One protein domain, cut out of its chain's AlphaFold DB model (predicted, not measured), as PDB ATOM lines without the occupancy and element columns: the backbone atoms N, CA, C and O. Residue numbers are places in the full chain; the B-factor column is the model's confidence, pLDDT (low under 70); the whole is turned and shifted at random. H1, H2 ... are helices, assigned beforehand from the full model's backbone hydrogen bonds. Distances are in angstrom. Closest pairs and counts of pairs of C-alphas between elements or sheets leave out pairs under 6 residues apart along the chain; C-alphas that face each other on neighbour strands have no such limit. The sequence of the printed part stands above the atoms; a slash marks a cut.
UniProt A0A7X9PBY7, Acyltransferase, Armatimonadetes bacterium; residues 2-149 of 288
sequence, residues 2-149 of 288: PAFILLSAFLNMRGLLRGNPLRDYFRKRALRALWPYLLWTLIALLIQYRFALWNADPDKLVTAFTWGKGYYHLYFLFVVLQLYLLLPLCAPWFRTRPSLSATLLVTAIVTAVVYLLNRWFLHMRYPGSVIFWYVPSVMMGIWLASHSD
ATOM      1  N   PRO A   2     232.481 190.392 213.471       93.81
ATOM      2  CA  PRO A   2     231.576 191.546 213.332       93.81
ATOM      3  C   PRO A   2     231.269 191.955 211.881       93.81
ATOM      4  O   PRO A   2     230.102 192.088 211.521       93.81
ATOM      5  N   ALA A   3     232.289 192.017 211.017       94.94
ATOM      6  CA  ALA A   3     232.116 192.403 209.613       94.94
ATOM      7  C   ALA A   3     231.249 191.419 208.822       94.94
ATOM      8  O   ALA A   3     230.380 191.828 208.055       94.94
ATOM      9  N   PHE A   4     231.420 190.116 209.060       92.62
ATOM     10  CA  PHE A   4     230.574 189.094 208.448       92.62
ATOM     11  C   PHE A   4     229.132 189.163 208.958       92.62
ATOM     12  O   PHE A   4     228.211 188.957 208.170       92.62
ATOM     13  N   ILE A   5     228.919 189.470 210.242       95.56
ATOM     14  CA  ILE A   5     227.575 189.666 210.805       95.56
ATOM     15  C   ILE A   5     226.915 190.892 210.177       95.56
ATOM     16  O   ILE A   5     225.776 190.792 209.734       95.56
ATOM     17  N   LEU A   6     227.635 192.013 210.075       97.50
ATOM     18  CA  LEU A   6     227.145 193.232 209.435       97.50
ATOM     19  C   LEU A   6     226.765 192.974 207.974       97.50
ATOM     20  O   LEU A   6     225.650 193.297 207.569       97.50
ATOM     21  N   LEU A   7     227.649 192.343 207.192       94.88
ATOM     22  CA  LEU A   7     227.376 191.991 205.794       94.88
ATOM     23  C   LEU A   7     226.202 191.014 205.666       94.88
ATOM     24  O   LEU A   7     225.349 191.180 204.794       94.88
ATOM     25  N   SER A   8     226.120 190.021 206.554       93.81
ATOM     26  CA  SER A   8     225.005 189.073 206.586       93.81
ATOM     27  C   SER A   8     223.694 189.792 206.887       93.81
ATOM     28  O   SER A   8     222.720 189.602 206.159       93.81
ATOM     29  N   ALA A   9     223.661 190.653 207.903       96.62
ATOM     30  CA  ALA A   9     222.493 191.451 208.246       96.62
ATOM     31  C   ALA A   9     222.087 192.351 207.070       96.62
ATOM     32  O   ALA A   9     220.933 192.314 206.652       96.62
ATOM     33  N   PHE A  10     223.046 193.047 206.454       96.50
ATOM     34  CA  PHE A  10     222.828 193.902 205.289       96.50
ATOM     35  C   PHE A  10     222.189 193.150 204.113       96.50
ATOM     36  O   PHE A  10     221.105 193.506 203.647       96.50
ATOM     37  N   LEU A  11     222.822 192.075 203.639       92.88
ATOM     38  CA  LEU A  11     222.355 191.336 202.462       92.88
ATOM     39  C   LEU A  11     220.987 190.682 202.699       92.88
ATOM     40  O   LEU A  11     220.106 190.736 201.837       92.88
ATOM     41  N   ASN A  12     220.791 190.082 203.876       92.25
ATOM     42  CA  ASN A  12     219.550 189.379 204.196       92.25
ATOM     43  C   ASN A  12     218.391 190.351 204.436       92.25
ATOM     44  O   ASN A  12     217.281 190.100 203.957       92.25
ATOM     45  N   MET A  13     218.652 191.475 205.104       95.12
ATOM     46  CA  MET A  13     217.651 192.507 205.337       95.12
ATOM     47  C   MET A  13     217.209 193.179 204.037       95.12
ATOM     48  O   MET A  13     216.011 193.351 203.827       95.12
ATOM     49  N   ARG A  14     218.132 193.480 203.108       92.50
ATOM     50  CA  ARG A  14     217.761 194.008 201.778       92.50
ATOM     51  C   ARG A  14     216.795 193.080 201.050       92.50
ATOM     52  O   ARG A  14     215.853 193.547 200.416       92.50
ATOM     53  N   GLY A  15     217.007 191.768 201.157       89.19
ATOM     54  CA  GLY A  15     216.079 190.774 200.625       89.19
ATOM     55  C   GLY A  15     214.698 190.840 201.286       89.19
ATOM     56  O   GLY A  15     213.691 190.815 200.583       89.19
ATOM     57  N   LEU A  16     214.626 190.935 202.615       91.00
ATOM     58  CA  LEU A  16     213.355 191.027 203.352       91.00
ATOM     59  C   LEU A  16     212.573 192.308 203.040       91.00
ATOM     60  O   LEU A  16     211.358 192.263 202.850       91.00
ATOM     61  N   LEU A  17     213.266 193.443 202.957       90.88
ATOM     62  CA  LEU A  17     212.654 194.741 202.669       90.88
ATOM     63  C   LEU A  17     212.067 194.821 201.253       90.88
ATOM     64  O   LEU A  17     211.123 195.570 201.038       90.88
ATOM     65  N   ARG A  18     212.556 194.002 200.312       87.00
ATOM     66  CA  ARG A  18     212.004 193.865 198.949       87.00
ATOM     67  C   ARG A  18     210.721 193.021 198.864       87.00
ATOM     68  O   ARG A  18     210.240 192.791 197.763       87.00
ATOM     69  N   GLY A  19     210.175 192.550 199.988       80.88
ATOM     70  CA  GLY A  19     208.875 191.864 200.019       80.88
ATOM     71  C   GLY A  19     208.926 190.348 199.821       80.88
ATOM     72  O   GLY A  19     207.920 189.746 199.466       80.88
ATOM     73  N   ASN A  20     210.073 189.703 200.061       76.50
ATOM     74  CA  ASN A  20     210.145 188.239 200.005       76.50
ATOM     75  C   ASN A  20     209.190 187.592 201.034       76.50
ATOM     76  O   ASN A  20     209.248 187.967 202.211       76.50
ATOM     77  N   PRO A  21     208.381 186.583 200.646       81.81
ATOM     78  CA  PRO A  21     207.538 185.848 201.583       81.81
ATOM     79  C   PRO A  21     208.365 185.241 202.723       81.81
ATOM     80  O   PRO A  21     209.416 184.634 202.487       81.81
ATOM     81  N   LEU A  22     207.878 185.350 203.965       82.69
ATOM     82  CA  LEU A  22     208.585 184.829 205.148       82.69
ATOM     83  C   LEU A  22     208.844 183.318 205.050       82.69
ATOM     84  O   LEU A  22     209.915 182.843 205.425       82.69
ATOM     85  N   ARG A  23     207.902 182.565 204.468       83.31
ATOM     86  CA  ARG A  23     208.056 181.124 204.227       83.31
ATOM     87  C   ARG A  23     209.279 180.817 203.363       83.31
ATOM     88  O   ARG A  23     210.108 179.985 203.733       83.31
ATOM     89  N   ASP A  24     209.426 181.514 202.240       82.88
ATOM     90  CA  ASP A  24     210.559 181.318 201.333       82.88
ATOM     91  C   ASP A  24     211.865 181.816 201.943       82.88
ATOM     92  O   ASP A  24     212.930 181.235 201.707       82.88
ATOM     93  N   TYR A  25     211.789 182.867 202.763       85.31
ATOM     94  CA  TYR A  25     212.917 183.360 203.537       85.31
ATOM     95  C   TYR A  25     213.476 182.268 204.465       85.31
ATOM     96  O   TYR A  25     214.681 181.999 204.407       85.31
ATOM     97  N   PHE A  26     212.632 181.607 205.263       84.94
ATOM     98  CA  PHE A  26     213.074 180.557 206.184       84.94
ATOM     99  C   PHE A  26     213.495 179.279 205.456       84.94
ATOM    100  O   PHE A  26     214.561 178.738 205.751       84.94
ATOM    101  N   ARG A  27     212.740 178.837 204.440       82.38
ATOM    102  CA  ARG A  27     213.057 177.618 203.674       82.38
ATOM    103  C   ARG A  27     214.446 177.678 203.039       82.38
ATOM    104  O   ARG A  27     215.228 176.738 203.163       82.38
ATOM    105  N   LYS A  28     214.780 178.797 202.386       81.81
ATOM    106  CA  LYS A  28     216.100 178.984 201.756       81.81
ATOM    107  C   LYS A  28     217.236 178.951 202.782       81.81
ATOM    108  O   LYS A  28     218.341 178.554 202.437       81.81
ATOM    109  N   ARG A  29     216.987 179.357 204.027       81.69
ATOM    110  CA  ARG A  29     218.009 179.480 205.079       81.69
ATOM    111  C   ARG A  29     218.195 178.207 205.894       81.69
ATOM    112  O   ARG A  29     219.329 177.898 206.248       81.69
ATOM    113  N   ALA A  30     217.135 177.428 206.098       71.88
ATOM    114  CA  ALA A  30     217.244 176.088 206.672       71.88
ATOM    115  C   ALA A  30     218.208 175.211 205.847       71.88
ATOM    116  O   ALA A  30     219.119 174.593 206.389       71.88
ATOM    117  N   LEU A  31     218.092 175.246 204.516       73.75
ATOM    118  CA  LEU A  31     218.967 174.463 203.636       73.75
ATOM    119  C   LEU A  31     220.388 175.034 203.507       73.75
ATOM    120  O   LEU A  31     221.332 174.277 203.309       73.75
ATOM    121  N   ARG A  32     220.554 176.359 203.608       79.31
ATOM    122  CA  ARG A  32     221.852 177.021 203.379       79.31
ATOM    123  C   ARG A  32     222.704 177.219 204.629       79.31
ATOM    124  O   ARG A  32     223.904 177.397 204.494       79.31
ATOM    125  N   ALA A  33     222.111 177.223 205.822       83.25
ATOM    126  CA  ALA A  33     222.847 177.453 207.067       83.25
ATOM    127  C   ALA A  33     222.577 176.392 208.134       83.25
ATOM    128  O   ALA A  33     223.527 175.928 208.757       83.25
ATOM    129  N   LEU A  34     221.318 175.976 208.332       88.19
ATOM    130  CA  LEU A  34     220.995 175.012 209.393       88.19
ATOM    131  C   LEU A  34     221.552 173.633 209.051       88.19
ATOM    132  O   LEU A  34     222.197 173.011 209.888       88.19
ATOM    133  N   TRP A  35     221.363 173.187 207.809       88.62
ATOM    134  CA  TRP A  35     221.897 171.908 207.360       88.62
ATOM    135  C   TRP A  35     223.438 171.837 207.442       88.62
ATOM    136  O   TRP A  35     223.932 170.945 208.133       88.62
ATOM    137  N   PRO A  36     224.214 172.786 206.870       88.88
ATOM    138  CA  PRO A  36     225.666 172.797 207.049       88.88
ATOM    139  C   PRO A  36     226.096 172.870 208.515       88.88
ATOM    140  O   PRO A  36     227.045 172.198 208.901       88.88
ATOM    141  N   TYR A  37     225.396 173.637 209.353       90.88
ATOM    142  CA  TYR A  37     225.703 173.705 210.781       90.88
ATOM    143  C   TYR A  37     225.599 172.335 211.462       90.88
ATOM    144  O   TYR A  37     226.542 171.919 212.137       90.88
ATOM    145  N   LEU A  38     224.488 171.621 211.265       90.56
ATOM    146  CA  LEU A  38     224.281 170.302 211.866       90.56
ATOM    147  C   LEU A  38     225.293 169.281 211.336       90.56
ATOM    148  O   LEU A  38     225.917 168.570 212.126       90.56
ATOM    149  N   LEU A  39     225.503 169.259 210.017       90.94
ATOM    150  CA  LEU A  39     226.440 168.348 209.365       90.94
ATOM    151  C   LEU A  39     227.876 168.560 209.859       90.94
ATOM    152  O   LEU A  39     228.533 167.609 210.274       90.94
ATOM    153  N   TRP A  40     228.365 169.801 209.856       91.19
ATOM    154  CA  TRP A  40     229.735 170.093 210.277       91.19
ATOM    155  C   TRP A  40     229.938 169.972 211.783       91.19
ATOM    156  O   TRP A  40     231.038 169.622 212.207       91.19
ATOM    157  N   THR A  41     228.895 170.180 212.590       90.69
ATOM    158  CA  THR A  41     228.928 169.844 214.023       90.69
ATOM    159  C   THR A  41     229.146 168.351 214.216       90.69
ATOM    160  O   THR A  41     230.042 167.961 214.960       90.69
ATOM    161  N   LEU A  42     228.402 167.514 213.491       89.81
ATOM    162  CA  LEU A  42     228.571 166.066 213.552       89.81
ATOM    163  C   LEU A  42     229.964 165.629 213.076       89.81
ATOM    164  O   LEU A  42     230.647 164.898 213.790       89.81
ATOM    165  N   ILE A  43     230.418 166.118 211.916       89.38
ATOM    166  CA  ILE A  43     231.765 165.835 211.388       89.38
ATOM    167  C   ILE A  43     232.834 166.231 212.414       89.38
ATOM    168  O   ILE A  43     233.759 165.461 212.669       89.38
ATOM    169  N   ALA A  44     232.697 167.401 213.043       86.62
ATOM    170  CA  ALA A  44     233.662 167.861 214.028       86.62
ATOM    171  C   ALA A  44     233.735 166.967 215.265       86.62
ATOM    172  O   ALA A  44     234.828 166.708 215.770       86.62
ATOM    173  N   LEU A  45     232.589 166.506 215.761       86.69
ATOM    174  CA  LEU A  45     232.526 165.604 216.908       86.69
ATOM    175  C   LEU A  45     233.145 164.241 216.573       86.69
ATOM    176  O   LEU A  45     233.934 163.728 217.360       86.69
ATOM    177  N   LEU A  46     232.873 163.701 215.379       86.44
ATOM    178  CA  LEU A  46     233.465 162.443 214.910       86.44
ATOM    179  C   LEU A  46     234.991 162.532 214.776       86.44
ATOM    180  O   LEU A  46     235.707 161.627 215.204       86.44
ATOM    181  N   ILE A  47     235.504 163.636 214.224       83.62
ATOM    182  CA  ILE A  47     236.948 163.869 214.116       83.62
ATOM    183  C   ILE A  47     237.577 163.971 215.510       83.62
ATOM    184  O   ILE A  47     238.574 163.307 215.782       83.62
ATOM    185  N   GLN A  48     236.989 164.748 216.423       80.75
ATOM    186  CA  GLN A  48     237.516 164.876 217.785       80.75
ATOM    187  C   GLN A  48     237.487 163.552 218.553       80.75
ATOM    188  O   GLN A  48     238.451 163.246 219.253       80.75
ATOM    189  N   TYR A  49     236.432 162.751 218.385       83.25
ATOM    190  CA  TYR A  49     236.363 161.398 218.934       83.25
ATOM    191  C   TYR A  49     237.526 160.536 218.422       83.25
ATOM    192  O   TYR A  49     238.244 159.919 219.205       83.25
ATOM    193  N   ARG A  50     237.783 160.559 217.105       83.19
ATOM    194  CA  ARG A  50     238.870 159.794 216.470       83.19
ATOM    195  C   ARG A  50     240.265 160.178 216.973       83.19
ATOM    196  O   ARG A  50     241.148 159.318 216.993       83.19
ATOM    197  N   PHE A  51     240.470 161.439 217.343       78.69
ATOM    198  CA  PHE A  51     241.730 161.943 217.899       78.69
ATOM    199  C   PHE A  51     241.778 161.911 219.437       78.69
ATOM    200  O   PHE A  51     242.710 162.462 220.017       78.69
ATOM    201  N   ALA A  52     240.800 161.273 220.097       77.44
ATOM    202  CA  ALA A  52     240.663 161.239 221.557       77.44
ATOM    203  C   ALA A  52     240.655 162.639 222.215       77.44
ATOM    204  O   ALA A  52     240.998 162.798 223.384       77.44
ATOM    205  N   LEU A  53     240.244 163.665 221.461       71.25
ATOM    206  CA  LEU A  53     240.081 165.046 221.932       71.25
ATOM    207  C   LEU A  53     238.705 165.273 222.573       71.25
ATOM    208  O   LEU A  53     238.472 166.295 223.219       71.25
ATOM    209  N   TRP A  54     237.777 164.334 222.382       70.44
ATOM    210  CA  TRP A  54     236.419 164.403 222.896       70.44
ATOM    211  C   TRP A  54     235.937 163.029 223.369       70.44
ATOM    212  O   TRP A  54     236.108 162.026 222.676       70.44
ATOM    213  N   ASN A  55     235.291 163.012 224.535       72.50
ATOM    214  CA  ASN A  55     234.591 161.848 225.076       72.50
ATOM    215  C   ASN A  55     233.103 162.000 224.758       72.50
ATOM    216  O   ASN A  55     232.610 163.128 224.824       72.50
ATOM    217  N   ALA A  56     232.403 160.895 224.478       74.00
ATOM    218  CA  ALA A  56     230.980 160.839 224.109       74.00
ATOM    219  C   ALA A  56     230.013 161.174 225.266       74.00
ATOM    220  O   ALA A  56     229.046 160.468 225.531       74.00
ATOM    221  N   ASP A  57     230.312 162.258 225.969       81.38
ATOM    222  CA  ASP A  57     229.556 162.826 227.069       81.38
ATOM    223  C   ASP A  57     228.288 163.518 226.522       81.38
ATOM    224  O   ASP A  57     228.405 164.449 225.705       81.38
ATOM    225  N   PRO A  58     227.083 163.086 226.944       81.88
ATOM    226  CA  PRO A  58     225.816 163.674 226.516       81.88
ATOM    227  C   PRO A  58     225.734 165.188 226.739       81.88
ATOM    228  O   PRO A  58     225.228 165.903 225.872       81.88
ATOM    229  N   ASP A  59     226.302 165.713 227.827       82.56
ATOM    230  CA  ASP A  59     226.245 167.148 228.122       82.56
ATOM    231  C   ASP A  59     227.083 167.959 227.127       82.56
ATOM    232  O   ASP A  59     226.719 169.074 226.724       82.56
ATOM    233  N   LYS A  60     228.193 167.381 226.654       79.81
ATOM    234  CA  LYS A  60     229.019 167.979 225.597       79.81
ATOM    235  C   LYS A  60     228.331 167.911 224.240       79.81
ATOM    236  O   LYS A  60     228.467 168.865 223.476       79.81
ATOM    237  N   LEU A  61     227.569 166.850 223.950       83.31
ATOM    238  CA  LEU A  61     226.729 166.780 222.746       83.31
ATOM    239  C   LEU A  61     225.670 167.880 222.755       83.31
ATOM    240  O   LEU A  61     225.576 168.652 221.799       83.31
ATOM    241  N   VAL A  62     224.917 168.000 223.850       85.38
ATOM    242  CA  VAL A  62     223.899 169.047 223.995       85.38
ATOM    243  C   VAL A  62     224.546 170.417 223.837       85.38
ATOM    244  O   VAL A  62     224.087 171.224 223.030       85.38
ATOM    245  N   THR A  63     225.664 170.669 224.519       84.44
ATOM    246  CA  THR A  63     226.390 171.944 224.425       84.44
ATOM    247  C   THR A  63     226.884 172.228 222.999       84.44
ATOM    248  O   THR A  63     226.805 173.364 222.526       84.44
ATOM    249  N   ALA A  64     227.356 171.204 222.284       83.19
ATOM    250  CA  ALA A  64     227.855 171.335 220.923       83.19
ATOM    251  C   ALA A  64     226.779 171.833 219.954       83.19
ATOM    252  O   ALA A  64     227.032 172.788 219.216       83.19
ATOM    253  N   PHE A  65     225.587 171.234 220.000       85.44
ATOM    254  CA  PHE A  65     224.475 171.580 219.114       85.44
ATOM    255  C   PHE A  65     223.698 172.825 219.560       85.44
ATOM    256  O   PHE A  65     223.204 173.560 218.705       85.44
ATOM    257  N   THR A  66     223.605 173.097 220.865       83.38
ATOM    258  CA  THR A  66     222.827 174.238 221.397       83.38
ATOM    259  C   THR A  66     223.596 175.552 221.416       83.38
ATOM    260  O   THR A  66     222.975 176.603 221.319       83.38
ATOM    261  N   TRP A  67     224.928 175.519 221.509       80.44
ATOM    262  CA  TRP A  67     225.761 176.729 221.577       80.44
ATOM    263  C   TRP A  67     226.737 176.867 220.403       80.44
ATOM    264  O   TRP A  67     227.566 177.781 220.386       80.44
ATOM    265  N   GLY A  68     226.695 175.946 219.434       79.69
ATOM    266  CA  GLY A  68     227.675 175.871 218.349       79.69
ATOM    267  C   GLY A  68     229.092 175.602 218.847       79.69
ATOM    268  O   GLY A  68     230.067 176.009 218.219       79.69
ATOM    269  N   LYS A  69     229.220 174.939 220.001       83.00
ATOM    270  CA  LYS A  69     230.506 174.598 220.625       83.00
ATOM    271  C   LYS A  69     231.015 173.214 220.239       83.00
ATOM    272  O   LYS A  69     231.965 172.738 220.845       83.00
ATOM    273  N   GLY A  70     230.434 172.601 219.204       68.25
ATOM    274  CA  GLY A  70     230.963 171.361 218.638       68.25
ATOM    275  C   GLY A  70     232.374 171.525 218.085       68.25
ATOM    276  O   GLY A  70     233.122 170.559 218.046       68.25
ATOM    277  N   TYR A  71     232.756 172.748 217.701       75.50
ATOM    278  CA  TYR A  71     234.120 173.103 217.325       75.50
ATOM    279  C   TYR A  71     234.333 174.623 217.386       75.50
ATOM    280  O   TYR A  71     233.369 175.378 217.242       75.50
ATOM    281  N   TYR A  72     235.581 175.089 217.543       69.56
ATOM    282  CA  TYR A  72     235.934 176.500 217.809       69.56
ATOM    283  C   TYR A  72     235.309 177.537 216.860       69.56
ATOM    284  O   TYR A  72     235.102 178.676 217.269       69.56
ATOM    285  N   HIS A  73     234.974 177.163 215.623       77.31
ATOM    286  CA  HIS A  73     234.405 178.061 214.613       77.31
ATOM    287  C   HIS A  73     232.898 177.844 214.366       77.31
ATOM    288  O   HIS A  73     232.215 178.717 213.843       77.31
ATOM    289  N   LEU A  74     232.297 176.737 214.802       85.25
ATOM    290  CA  LEU A  74     230.886 176.463 214.484       85.25
ATOM    291  C   LEU A  74     229.903 177.425 215.165       85.25
ATOM    292  O   LEU A  74     228.789 177.619 214.676       85.25
ATOM    293  N   TYR A  75     230.338 178.112 216.224       88.81
ATOM    294  CA  TYR A  75     229.519 179.117 216.896       88.81
ATOM    295  C   TYR A  75     229.082 180.242 215.956       88.81
ATOM    296  O   TYR A  75     228.007 180.801 216.140       88.81
ATOM    297  N   PHE A  76     229.885 180.588 214.946       87.44
ATOM    298  CA  PHE A  76     229.524 181.653 214.019       87.44
ATOM    299  C   PHE A  76     228.331 181.258 213.146       87.44
ATOM    300  O   PHE A  76     227.424 182.067 212.966       87.44
ATOM    301  N   LEU A  77     228.287 180.012 212.653       89.12
ATOM    302  CA  LEU A  77     227.121 179.497 211.927       89.12
ATOM    303  C   LEU A  77     225.882 179.545 212.821       89.12
ATOM    304  O   LEU A  77     224.820 179.978 212.379       89.12
ATOM    305  N   PHE A  78     226.036 179.177 214.093       91.69
ATOM    306  CA  PHE A  78     224.956 179.264 215.068       91.69
ATOM    307  C   PHE A  78     224.472 180.709 215.296       91.69
ATOM    308  O   PHE A  78     223.269 180.970 215.307       91.69
ATOM    309  N   VAL A  79     225.386 181.679 215.382       92.69
ATOM    310  CA  VAL A  79     225.051 183.113 215.461       92.69
ATOM    311  C   VAL A  79     224.323 183.585 214.196       92.69
ATOM    312  O   VAL A  79     223.357 184.341 214.289       92.69
ATOM    313  N   VAL A  80     224.721 183.116 213.010       91.31
ATOM    314  CA  VAL A  80     224.032 183.430 211.746       91.31
ATOM    315  C   VAL A  80     222.612 182.848 211.714       91.31
ATOM    316  O   VAL A  80     221.695 183.510 211.227       91.31
ATOM    317  N   LEU A  81     222.387 181.659 212.279       92.00
ATOM    318  CA  LEU A  81     221.039 181.097 212.424       92.00
ATOM    319  C   LEU A  81     220.151 181.972 213.312       92.00
ATOM    320  O   LEU A  81     219.025 182.287 212.929       92.00
ATOM    321  N   GLN A  82     220.672 182.429 214.451       94.12
ATOM    322  CA  GLN A  82     219.956 183.360 215.327       94.12
ATOM    323  C   GLN A  82     219.673 184.696 214.631       94.12
ATOM    324  O   GLN A  82     218.568 185.228 214.741       94.12
ATOM    325  N   LEU A  83     220.631 185.216 213.856       94.62
ATOM    326  CA  LEU A  83     220.423 186.407 213.033       94.62
ATOM    327  C   LEU A  83     219.242 186.216 212.076       94.62
ATOM    328  O   LEU A  83     218.416 187.111 211.932       94.62
ATOM    329  N   TYR A  84     219.119 185.050 211.442       91.94
ATOM    330  CA  TYR A  84     218.014 184.796 210.522       91.94
ATOM    331  C   TYR A  84     216.645 184.816 211.189       91.94
ATOM    332  O   TYR A  84     215.695 185.249 210.537       91.94
ATOM    333  N   LEU A  85     216.551 184.397 212.452       92.62
ATOM    334  CA  LEU A  85     215.334 184.508 213.257       92.62
ATOM    335  C   LEU A  85     215.059 185.961 213.674       92.62
ATOM    336  O   LEU A  85     213.910 186.391 213.676       92.62
ATOM    337  N   LEU A  86     216.112 186.725 213.976       94.56
ATOM    338  CA  LEU A  86     216.016 188.110 214.433       94.56
ATOM    339  C   LEU A  86     215.577 189.083 213.324       94.56
ATOM    340  O   LEU A  86     214.774 189.980 213.568       94.56
ATOM    341  N   LEU A  87     216.076 188.916 212.095       94.62
ATOM    342  CA  LEU A  87     215.859 189.888 211.014       94.62
ATOM    343  C   LEU A  87     214.376 190.159 210.680       94.62
ATOM    344  O   LEU A  87     214.019 191.332 210.554       94.62
ATOM    345  N   PRO A  88     213.486 189.151 210.561       92.62
ATOM    346  CA  PRO A  88     212.058 189.390 210.358       92.62
ATOM    347  C   PRO A  88     211.398 190.211 211.469       92.62
ATOM    348  O   PRO A  88     210.487 190.976 211.175       92.62
ATOM    349  N   LEU A  89     211.870 190.089 212.715       94.06
ATOM    350  CA  LEU A  89     211.348 190.846 213.859       94.06
ATOM    351  C   LEU A  89     211.754 192.323 213.787       94.06
ATOM    352  O   LEU A  89     210.969 193.201 214.129       94.06
ATOM    353  N   CYS A  90     212.957 192.610 213.286       95.19
ATOM    354  CA  CYS A  90     213.421 193.981 213.062       95.19
ATOM    355  C   CYS A  90     212.801 194.623 211.806       95.19
ATOM    356  O   CYS A  90     212.763 195.850 211.690       95.19
ATOM    357  N   ALA A  91     212.323 193.819 210.849       94.31
ATOM    358  CA  ALA A  91     211.878 194.302 209.545       94.31
ATOM    359  C   ALA A  91     210.782 195.385 209.576       94.31
ATOM    360  O   ALA A  91     210.932 196.358 208.834       94.31
ATOM    361  N   PRO A  92     209.719 195.290 210.401       94.75
ATOM    362  CA  PRO A  92     208.661 196.300 210.443       94.75
ATOM    363  C   PRO A  92     209.172 197.699 210.791       94.75
ATOM    364  O   PRO A  92     208.819 198.659 210.113       94.75
ATOM    365  N   TRP A  93     210.052 197.815 211.789       96.06
ATOM    366  CA  TRP A  93     210.600 199.109 212.191       96.06
ATOM    367  C   TRP A  93     211.520 199.687 211.117       96.06
ATOM    368  O   TRP A  93     211.384 200.839 210.734       96.06
ATOM    369  N   PHE A  94     212.398 198.880 210.524       96.38
ATOM    370  CA  PHE A  94     213.304 199.384 209.489       96.38
ATOM    371  C   PHE A  94     212.630 199.664 208.136       96.38
ATOM    372  O   PHE A  94     213.217 200.356 207.303       96.38
ATOM    373  N   ARG A  95     211.388 199.205 207.915       94.62
ATOM    374  CA  ARG A  95     210.561 199.661 206.783       94.62
ATOM    375  C   ARG A  95     210.174 201.134 206.899       94.62
ATOM    376  O   ARG A  95     210.006 201.769 205.862       94.62
ATOM    377  N   THR A  96     210.095 201.691 208.110       95.00
ATOM    378  CA  THR A  96     209.836 203.129 208.310       95.00
ATOM    379  C   THR A  96     211.072 203.996 208.060       95.00
ATOM    380  O   THR A  96     210.967 205.219 208.100       95.00
ATOM    381  N   ARG A  97     212.228 203.378 207.759       94.50
ATOM    382  CA  ARG A  97     213.523 204.038 207.525       94.50
ATOM    383  C   ARG A  97     213.925 204.970 208.683       94.50
ATOM    384  O   ARG A  97     214.022 206.182 208.496       94.50
ATOM    385  N   PRO A  98     214.170 204.421 209.890       96.38
ATOM    386  CA  PRO A  98     214.566 205.225 211.040       96.38
ATOM    387  C   PRO A  98     215.891 205.952 210.780       96.38
ATOM    388  O   PRO A  98     216.796 205.423 210.128       96.38
ATOM    389  N   SER A  99     216.032 207.156 211.337       96.50
ATOM    390  CA  SER A  99     217.276 207.924 211.238       96.50
ATOM    391  C   SER A  99     218.460 207.171 211.863       96.50
ATOM    392  O   SER A  99     218.290 206.271 212.698       96.50
ATOM    393  N   LEU A 100     219.684 207.546 211.472       95.38
ATOM    394  CA  LEU A 100     220.895 206.968 212.057       95.38
ATOM    395  C   LEU A 100     220.921 207.178 213.576       95.38
ATOM    396  O   LEU A 100     221.154 206.225 214.312       95.38
ATOM    397  N   SER A 101     220.596 208.381 214.055       96.62
ATOM    398  CA  SER A 101     220.577 208.705 215.486       96.62
ATOM    399  C   SER A 101     219.577 207.851 216.266       96.62
ATOM    400  O   SER A 101     219.923 207.323 217.319       96.62
ATOM    401  N   ALA A 102     218.365 207.646 215.733       97.69
ATOM    402  CA  ALA A 102     217.378 206.761 216.355       97.69
ATOM    403  C   ALA A 102     217.882 205.310 216.408       97.69
ATOM    404  O   ALA A 102     217.745 204.631 217.426       97.69
ATOM    405  N   THR A 103     218.528 204.851 215.332       97.50
ATOM    406  CA  THR A 103     219.112 203.507 215.273       97.50
ATOM    407  C   THR A 103     220.254 203.333 216.269       97.50
ATOM    408  O   THR A 103     220.301 202.321 216.970       97.50
ATOM    409  N   LEU A 104     221.152 204.314 216.370       97.19
ATOM    410  CA  LEU A 104     222.263 204.312 217.320       97.19
ATOM    411  C   LEU A 104     221.767 204.368 218.768       97.19
ATOM    412  O   LEU A 104     222.286 203.631 219.601       97.19
ATOM    413  N   LEU A 105     220.732 205.161 219.061       98.19
ATOM    414  CA  LEU A 105     220.132 205.231 220.393       98.19
ATOM    415  C   LEU A 105     219.531 203.882 220.807       98.19
ATOM    416  O   LEU A 105     219.864 203.363 221.869       98.19
ATOM    417  N   VAL A 106     218.702 203.273 219.953       98.00
ATOM    418  CA  VAL A 106     218.127 201.944 220.227       98.00
ATOM    419  C   VAL A 106     219.232 200.899 220.368       98.00
ATOM    420  O   VAL A 106     219.197 200.082 221.284       98.00
ATOM    421  N   THR A 107     220.250 200.952 219.506       97.94
ATOM    422  CA  THR A 107     221.424 200.076 219.590       97.94
ATOM    423  C   THR A 107     222.122 200.219 220.939       97.94
ATOM    424  O   THR A 107     222.419 199.205 221.568       97.94
ATOM    425  N   ALA A 108     222.357 201.446 221.407       97.50
ATOM    426  CA  ALA A 108     222.997 201.717 222.690       97.50
ATOM    427  C   ALA A 108     222.157 201.195 223.863       97.50
ATOM    428  O   ALA A 108     222.694 200.495 224.721       97.50
ATOM    429  N   ILE A 109     220.843 201.452 223.860       98.06
ATOM    430  CA  ILE A 109     219.915 200.967 224.892       98.06
ATOM    431  C   ILE A 109     219.922 199.439 224.943       98.06
ATOM    432  O   ILE A 109     220.168 198.861 225.999       98.06
ATOM    433  N   VAL A 110     219.711 198.767 223.808       97.19
ATOM    434  CA  VAL A 110     219.670 197.297 223.752       97.19
ATOM    435  C   VAL A 110     221.010 196.703 224.178       97.19
ATOM    436  O   VAL A 110     221.041 195.757 224.959       97.19
ATOM    437  N   THR A 111     222.122 197.275 223.720       96.50
ATOM    438  CA  THR A 111     223.471 196.814 224.077       96.50
ATOM    439  C   THR A 111     223.736 196.968 225.579       96.50
ATOM    440  O   THR A 111     224.255 196.048 226.210       96.50
ATOM    441  N   ALA A 112     223.326 198.089 226.180       96.62
ATOM    442  CA  ALA A 112     223.437 198.314 227.618       96.62
ATOM    443  C   ALA A 112     222.556 197.351 228.424       96.62
ATOM    444  O   ALA A 112     223.030 196.764 229.394       96.62
ATOM    445  N   VAL A 113     221.311 197.126 227.997       97.06
ATOM    446  CA  VAL A 113     220.407 196.155 228.628       97.06
ATOM    447  C   VAL A 113     220.993 194.747 228.557       97.06
ATOM    448  O   VAL A 113     221.061 194.072 229.579       97.06
ATOM    449  N   VAL A 114     221.489 194.311 227.394       95.62
ATOM    450  CA  VAL A 114     222.141 192.999 227.232       95.62
ATOM    451  C   VAL A 114     223.360 192.873 228.147       95.62
ATOM    452  O   VAL A 114     223.518 191.850 228.814       95.62
ATOM    453  N   TYR A 115     224.199 193.912 228.223       95.62
ATOM    454  CA  TYR A 115     225.352 193.936 229.124       95.62
ATOM    455  C   TYR A 115     224.932 193.802 230.593       95.62
ATOM    456  O   TYR A 115     225.453 192.939 231.298       95.62
ATOM    457  N   LEU A 116     223.980 194.620 231.054       96.06
ATOM    458  CA  LEU A 116     223.526 194.638 232.446       96.06
ATOM    459  C   LEU A 116     222.815 193.338 232.828       96.06
ATOM    460  O   LEU A 116     223.117 192.765 233.874       96.06
ATOM    461  N   LEU A 117     221.936 192.824 231.964       95.75
ATOM    462  CA  LEU A 117     221.282 191.536 232.175       95.75
ATOM    463  C   LEU A 117     222.309 190.414 232.300       95.75
ATOM    464  O   LEU A 117     222.205 189.584 233.199       95.75
ATOM    465  N   ASN A 118     223.332 190.407 231.444       94.56
ATOM    466  CA  ASN A 118     224.393 189.416 231.532       94.56
ATOM    467  C   ASN A 118     225.264 189.581 232.784       94.56
ATOM    468  O   ASN A 118     225.659 188.583 233.380       94.56
ATOM    469  N   ARG A 119     225.554 190.825 233.179       92.44
ATOM    470  CA  ARG A 119     226.405 191.149 234.329       92.44
ATOM    471  C   ARG A 119     225.779 190.755 235.664       92.44
ATOM    472  O   ARG A 119     226.531 190.375 236.557       92.44
ATOM    473  N   TRP A 120     224.460 190.901 235.790       93.50
ATOM    474  CA  TRP A 120     223.755 190.783 237.068       93.50
ATOM    475  C   TRP A 120     222.864 189.546 237.185       93.50
ATOM    476  O   TRP A 120     222.681 189.052 238.292       93.50
ATOM    477  N   PHE A 121     222.318 189.032 236.079       93.50
ATOM    478  CA  PHE A 121     221.294 187.983 236.128       93.50
ATOM    479  C   PHE A 121     221.686 186.739 235.331       93.50
ATOM    480  O   PHE A 121     221.781 185.649 235.889       93.50
ATOM    481  N   LEU A 122     221.934 186.889 234.028       91.12
ATOM    482  CA  LEU A 122     222.016 185.752 233.107       91.12
ATOM    483  C   LEU A 122     223.330 184.979 233.211       91.12
ATOM    484  O   LEU A 122     223.318 183.773 232.986       91.12
ATOM    485  N   HIS A 123     224.446 185.660 233.503       89.88
ATOM    486  CA  HIS A 123     225.781 185.056 233.597       89.88
ATOM    487  C   HIS A 123     226.066 184.072 232.448       89.88
ATOM    488  O   HIS A 123     226.491 182.935 232.665       89.88
ATOM    489  N   MET A 124     225.778 184.488 231.208       85.88
ATOM    490  CA  MET A 124     225.842 183.610 230.044       85.88
ATOM    491  C   MET A 124     227.228 182.979 229.934       85.88
ATOM    492  O   MET A 124     228.242 183.674 229.872       85.88
ATOM    493  N   ARG A 125     227.262 181.651 229.821       85.69
ATOM    494  CA  ARG A 125     228.511 180.891 229.680       85.69
ATOM    495  C   ARG A 125     229.251 181.209 228.377       85.69
ATOM    496  O   ARG A 125     230.478 181.188 228.340       85.69
ATOM    497  N   TYR A 126     228.511 181.505 227.302       87.62
ATOM    498  CA  TYR A 126     229.055 181.725 225.957       87.62
ATOM    499  C   TYR A 126     228.445 182.959 225.271       87.62
ATOM    500  O   TYR A 126     227.753 182.818 224.261       87.62
ATOM    501  N   PRO A 127     228.713 184.182 225.765       88.62
ATOM    502  CA  PRO A 127     228.088 185.396 225.239       88.62
ATOM    503  C   PRO A 127     228.387 185.609 223.746       88.62
ATOM    504  O   PRO A 127     227.483 185.888 222.969       88.62
ATOM    505  N   GLY A 128     229.619 185.337 223.296       87.31
ATOM    506  CA  GLY A 128     229.996 185.417 221.875       87.31
ATOM    507  C   GLY A 128     229.310 184.392 220.955       87.31
ATOM    508  O   GLY A 128     229.509 184.421 219.748       87.31
ATOM    509  N   SER A 129     228.512 183.468 221.490       90.56
ATOM    510  CA  SER A 129     227.695 182.532 220.703       90.56
ATOM    511  C   SER A 129     226.230 182.962 220.620       90.56
ATOM    512  O   SER A 129     225.414 182.235 220.061       90.56
ATOM    513  N   VAL A 130     225.898 184.147 221.136       92.88
ATOM    514  CA  VAL A 130     224.548 184.712 221.148       92.88
ATOM    515  C   VAL A 130     224.514 185.963 220.274       92.88
ATOM    516  O   VAL A 130     225.362 186.846 220.401       92.88
ATOM    517  N   ILE A 131     223.518 186.075 219.394       94.75
ATOM    518  CA  ILE A 131     223.401 187.200 218.452       94.75
ATOM    519  C   ILE A 131     223.285 188.554 219.158       94.75
ATOM    520  O   ILE A 131     223.766 189.564 218.645       94.75
ATOM    521  N   PHE A 132     222.715 188.572 220.366       94.50
ATOM    522  CA  PHE A 132     222.592 189.774 221.187       94.50
ATOM    523  C   PHE A 132     223.947 190.378 221.577       94.50
ATOM    524  O   PHE A 132     224.039 191.579 221.810       94.50
ATOM    525  N   TRP A 133     225.024 189.588 221.552       95.38
ATOM    526  CA  TRP A 133     226.383 190.084 221.765       95.38
ATOM    527  C   TRP A 133     226.965 190.837 220.561       95.38
ATOM    528  O   TRP A 133     228.075 191.356 220.625       95.38
ATOM    529  N   TYR A 134     226.230 190.894 219.450       96.94
ATOM    530  CA  TYR A 134     226.637 191.545 218.206       96.94
ATOM    531  C   TYR A 134     225.642 192.619 217.751       96.94
ATOM    532  O   TYR A 134     225.698 193.046 216.595       96.94
ATOM    533  N   VAL A 135     224.757 193.078 218.646       97.12
ATOM    534  CA  VAL A 135     223.704 194.071 218.358       97.12
ATOM    535  C   VAL A 135     224.234 195.276 217.577       97.12
ATOM    536  O   VAL A 135     223.655 195.564 216.531       97.12
ATOM    537  N   PRO A 136     225.362 195.919 217.943       97.88
ATOM    538  CA  PRO A 136     225.878 197.050 217.171       97.88
ATOM    539  C   PRO A 136     226.184 196.723 215.705       97.88
ATOM    540  O   PRO A 136     225.807 197.471 214.807       97.88
ATOM    541  N   SER A 137     226.799 195.571 215.429       97.81
ATOM    542  CA  SER A 137     227.108 195.156 214.052       97.81
ATOM    543  C   SER A 137     225.854 194.760 213.271       97.81
ATOM    544  O   SER A 137     225.729 195.088 212.091       97.81
ATOM    545  N   VAL A 138     224.914 194.076 213.932       98.06
ATOM    546  CA  VAL A 138     223.627 193.682 213.343       98.06
ATOM    547  C   VAL A 138     222.821 194.918 212.959       98.06
ATOM    548  O   VAL A 138     222.435 195.053 211.801       98.06
ATOM    549  N   MET A 139     222.609 195.837 213.902       98.06
ATOM    550  CA  MET A 139     221.782 197.030 213.710       98.06
ATOM    551  C   MET A 139     222.351 197.939 212.625       98.06
ATOM    552  O   MET A 139     221.599 198.391 211.764       98.06
ATOM    553  N   MET A 140     223.676 198.124 212.580       97.69
ATOM    554  CA  MET A 140     224.315 198.870 211.493       97.69
ATOM    555  C   MET A 140     224.136 198.186 210.133       97.69
ATOM    556  O   MET A 140     223.838 198.859 209.150       97.69
ATOM    557  N   GLY A 141     224.244 196.856 210.059       97.56
ATOM    558  CA  GLY A 141     223.981 196.116 208.821       97.56
ATOM    559  C   GLY A 141     222.535 196.260 208.335       97.56
ATOM    560  O   GLY A 141     222.299 196.510 207.153       97.56
ATOM    561  N   ILE A 142     221.564 196.162 209.248       97.62
ATOM    562  CA  ILE A 142     220.134 196.355 208.957       97.62
ATOM    563  C   ILE A 142     219.858 197.799 208.502       97.62
ATOM    564  O   ILE A 142     219.147 198.007 207.518       97.62
ATOM    565  N   TRP A 143     220.453 198.792 209.162       97.62
ATOM    566  CA  TRP A 143     220.280 200.203 208.815       97.62
ATOM    567  C   TRP A 143     220.855 200.552 207.440       97.62
ATOM    568  O   TRP A 143     220.198 201.226 206.643       97.62
ATOM    569  N   LEU A 144     222.047 200.034 207.123       96.75
ATOM    570  CA  LEU A 144     222.637 200.159 205.788       96.75
ATOM    571  C   LEU A 144     221.729 199.530 204.722       96.75
ATOM    572  O   LEU A 144     221.631 200.034 203.604       96.75
ATOM    573  N   ALA A 145     221.034 198.439 205.054       96.38
ATOM    574  CA  ALA A 145     220.103 197.794 204.137       96.38
ATOM    575  C   ALA A 145     218.847 198.632 203.875       96.38
ATOM    576  O   ALA A 145     218.397 198.688 202.728       96.38
ATOM    577  N   SER A 146     218.282 199.277 204.902       96.25
ATOM    578  CA  SER A 146     217.075 200.103 204.757       96.25
ATOM    579  C   SER A 146     217.318 201.414 204.007       96.25
ATOM    580  O   SER A 146     216.393 201.927 203.379       96.25
ATOM    581  N   HIS A 147     218.560 201.906 204.019       95.19
ATOM    582  CA  HIS A 147     219.004 203.121 203.325       95.19
ATOM    583  C   HIS A 147     219.845 202.803 202.085       95.19
ATOM    584  O   HIS A 147     220.787 203.523 201.744       95.19
ATOM    585  N   SER A 148     219.538 201.684 201.414       91.81
ATOM    586  CA  SER A 148     220.363 201.222 200.296       91.81
ATOM    587  C   SER A 148     220.367 202.165 199.075       91.81
ATOM    588  O   SER A 148     221.221 202.030 198.206       91.81
ATOM    589  N   ASP A 149     219.428 203.112 199.026       91.62
ATOM    590  CA  ASP A 149     219.295 204.192 198.043       91.62
ATOM    591  C   ASP A 149     220.329 205.314 198.220       91.62
ATOM    592  O   ASP A 149     220.670 205.983 197.253       91.62
TER     593      ASP A 149
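What this domain is: This is residues 2 to 149 of the 288 residues of the protein "Acyltransferase" of Armatimonadetes bacterium (UniProt A0A7X9PBY7). A slab runs from H2, the longest helix, through H4 and H6 to H5, with H1 on H4 and H6, and H3 beside H2. This all-helix domain has 148 printed residues with six named helices, H1 to H6. It is only just compact, close to loose, with radius of gyration of the C-alphas 17.2 A and spans of 53 by 39 by 23 A.

Where its parts are: Find H2, residues 22 to 50, at C-alpha 22 (208.585, 184.829, 205.148); it runs 40.9 A. H4 is 74 to 95, H5 100 to 122, H1 2 to 17, H3 58 to 67, and H6 131 to 146, ending at (217.075, 200.103, 204.757).

How they stand to each other: H2 touches H4 at a shallow tilt of 16 degrees, closest C-alphas Tyr 37 and Leu 77, 6.1 A. H6 touches H1, H4 and H5, closest to H1 at C-alphas Gly 141 and Leu 6, 4.3 A. H1 and H3 have every O i to N i+4 pair within hydrogen-bond range.

The domain as a whole: The printed part has no cut and no long link; pLDDT is under 70 at residues 70 and 72.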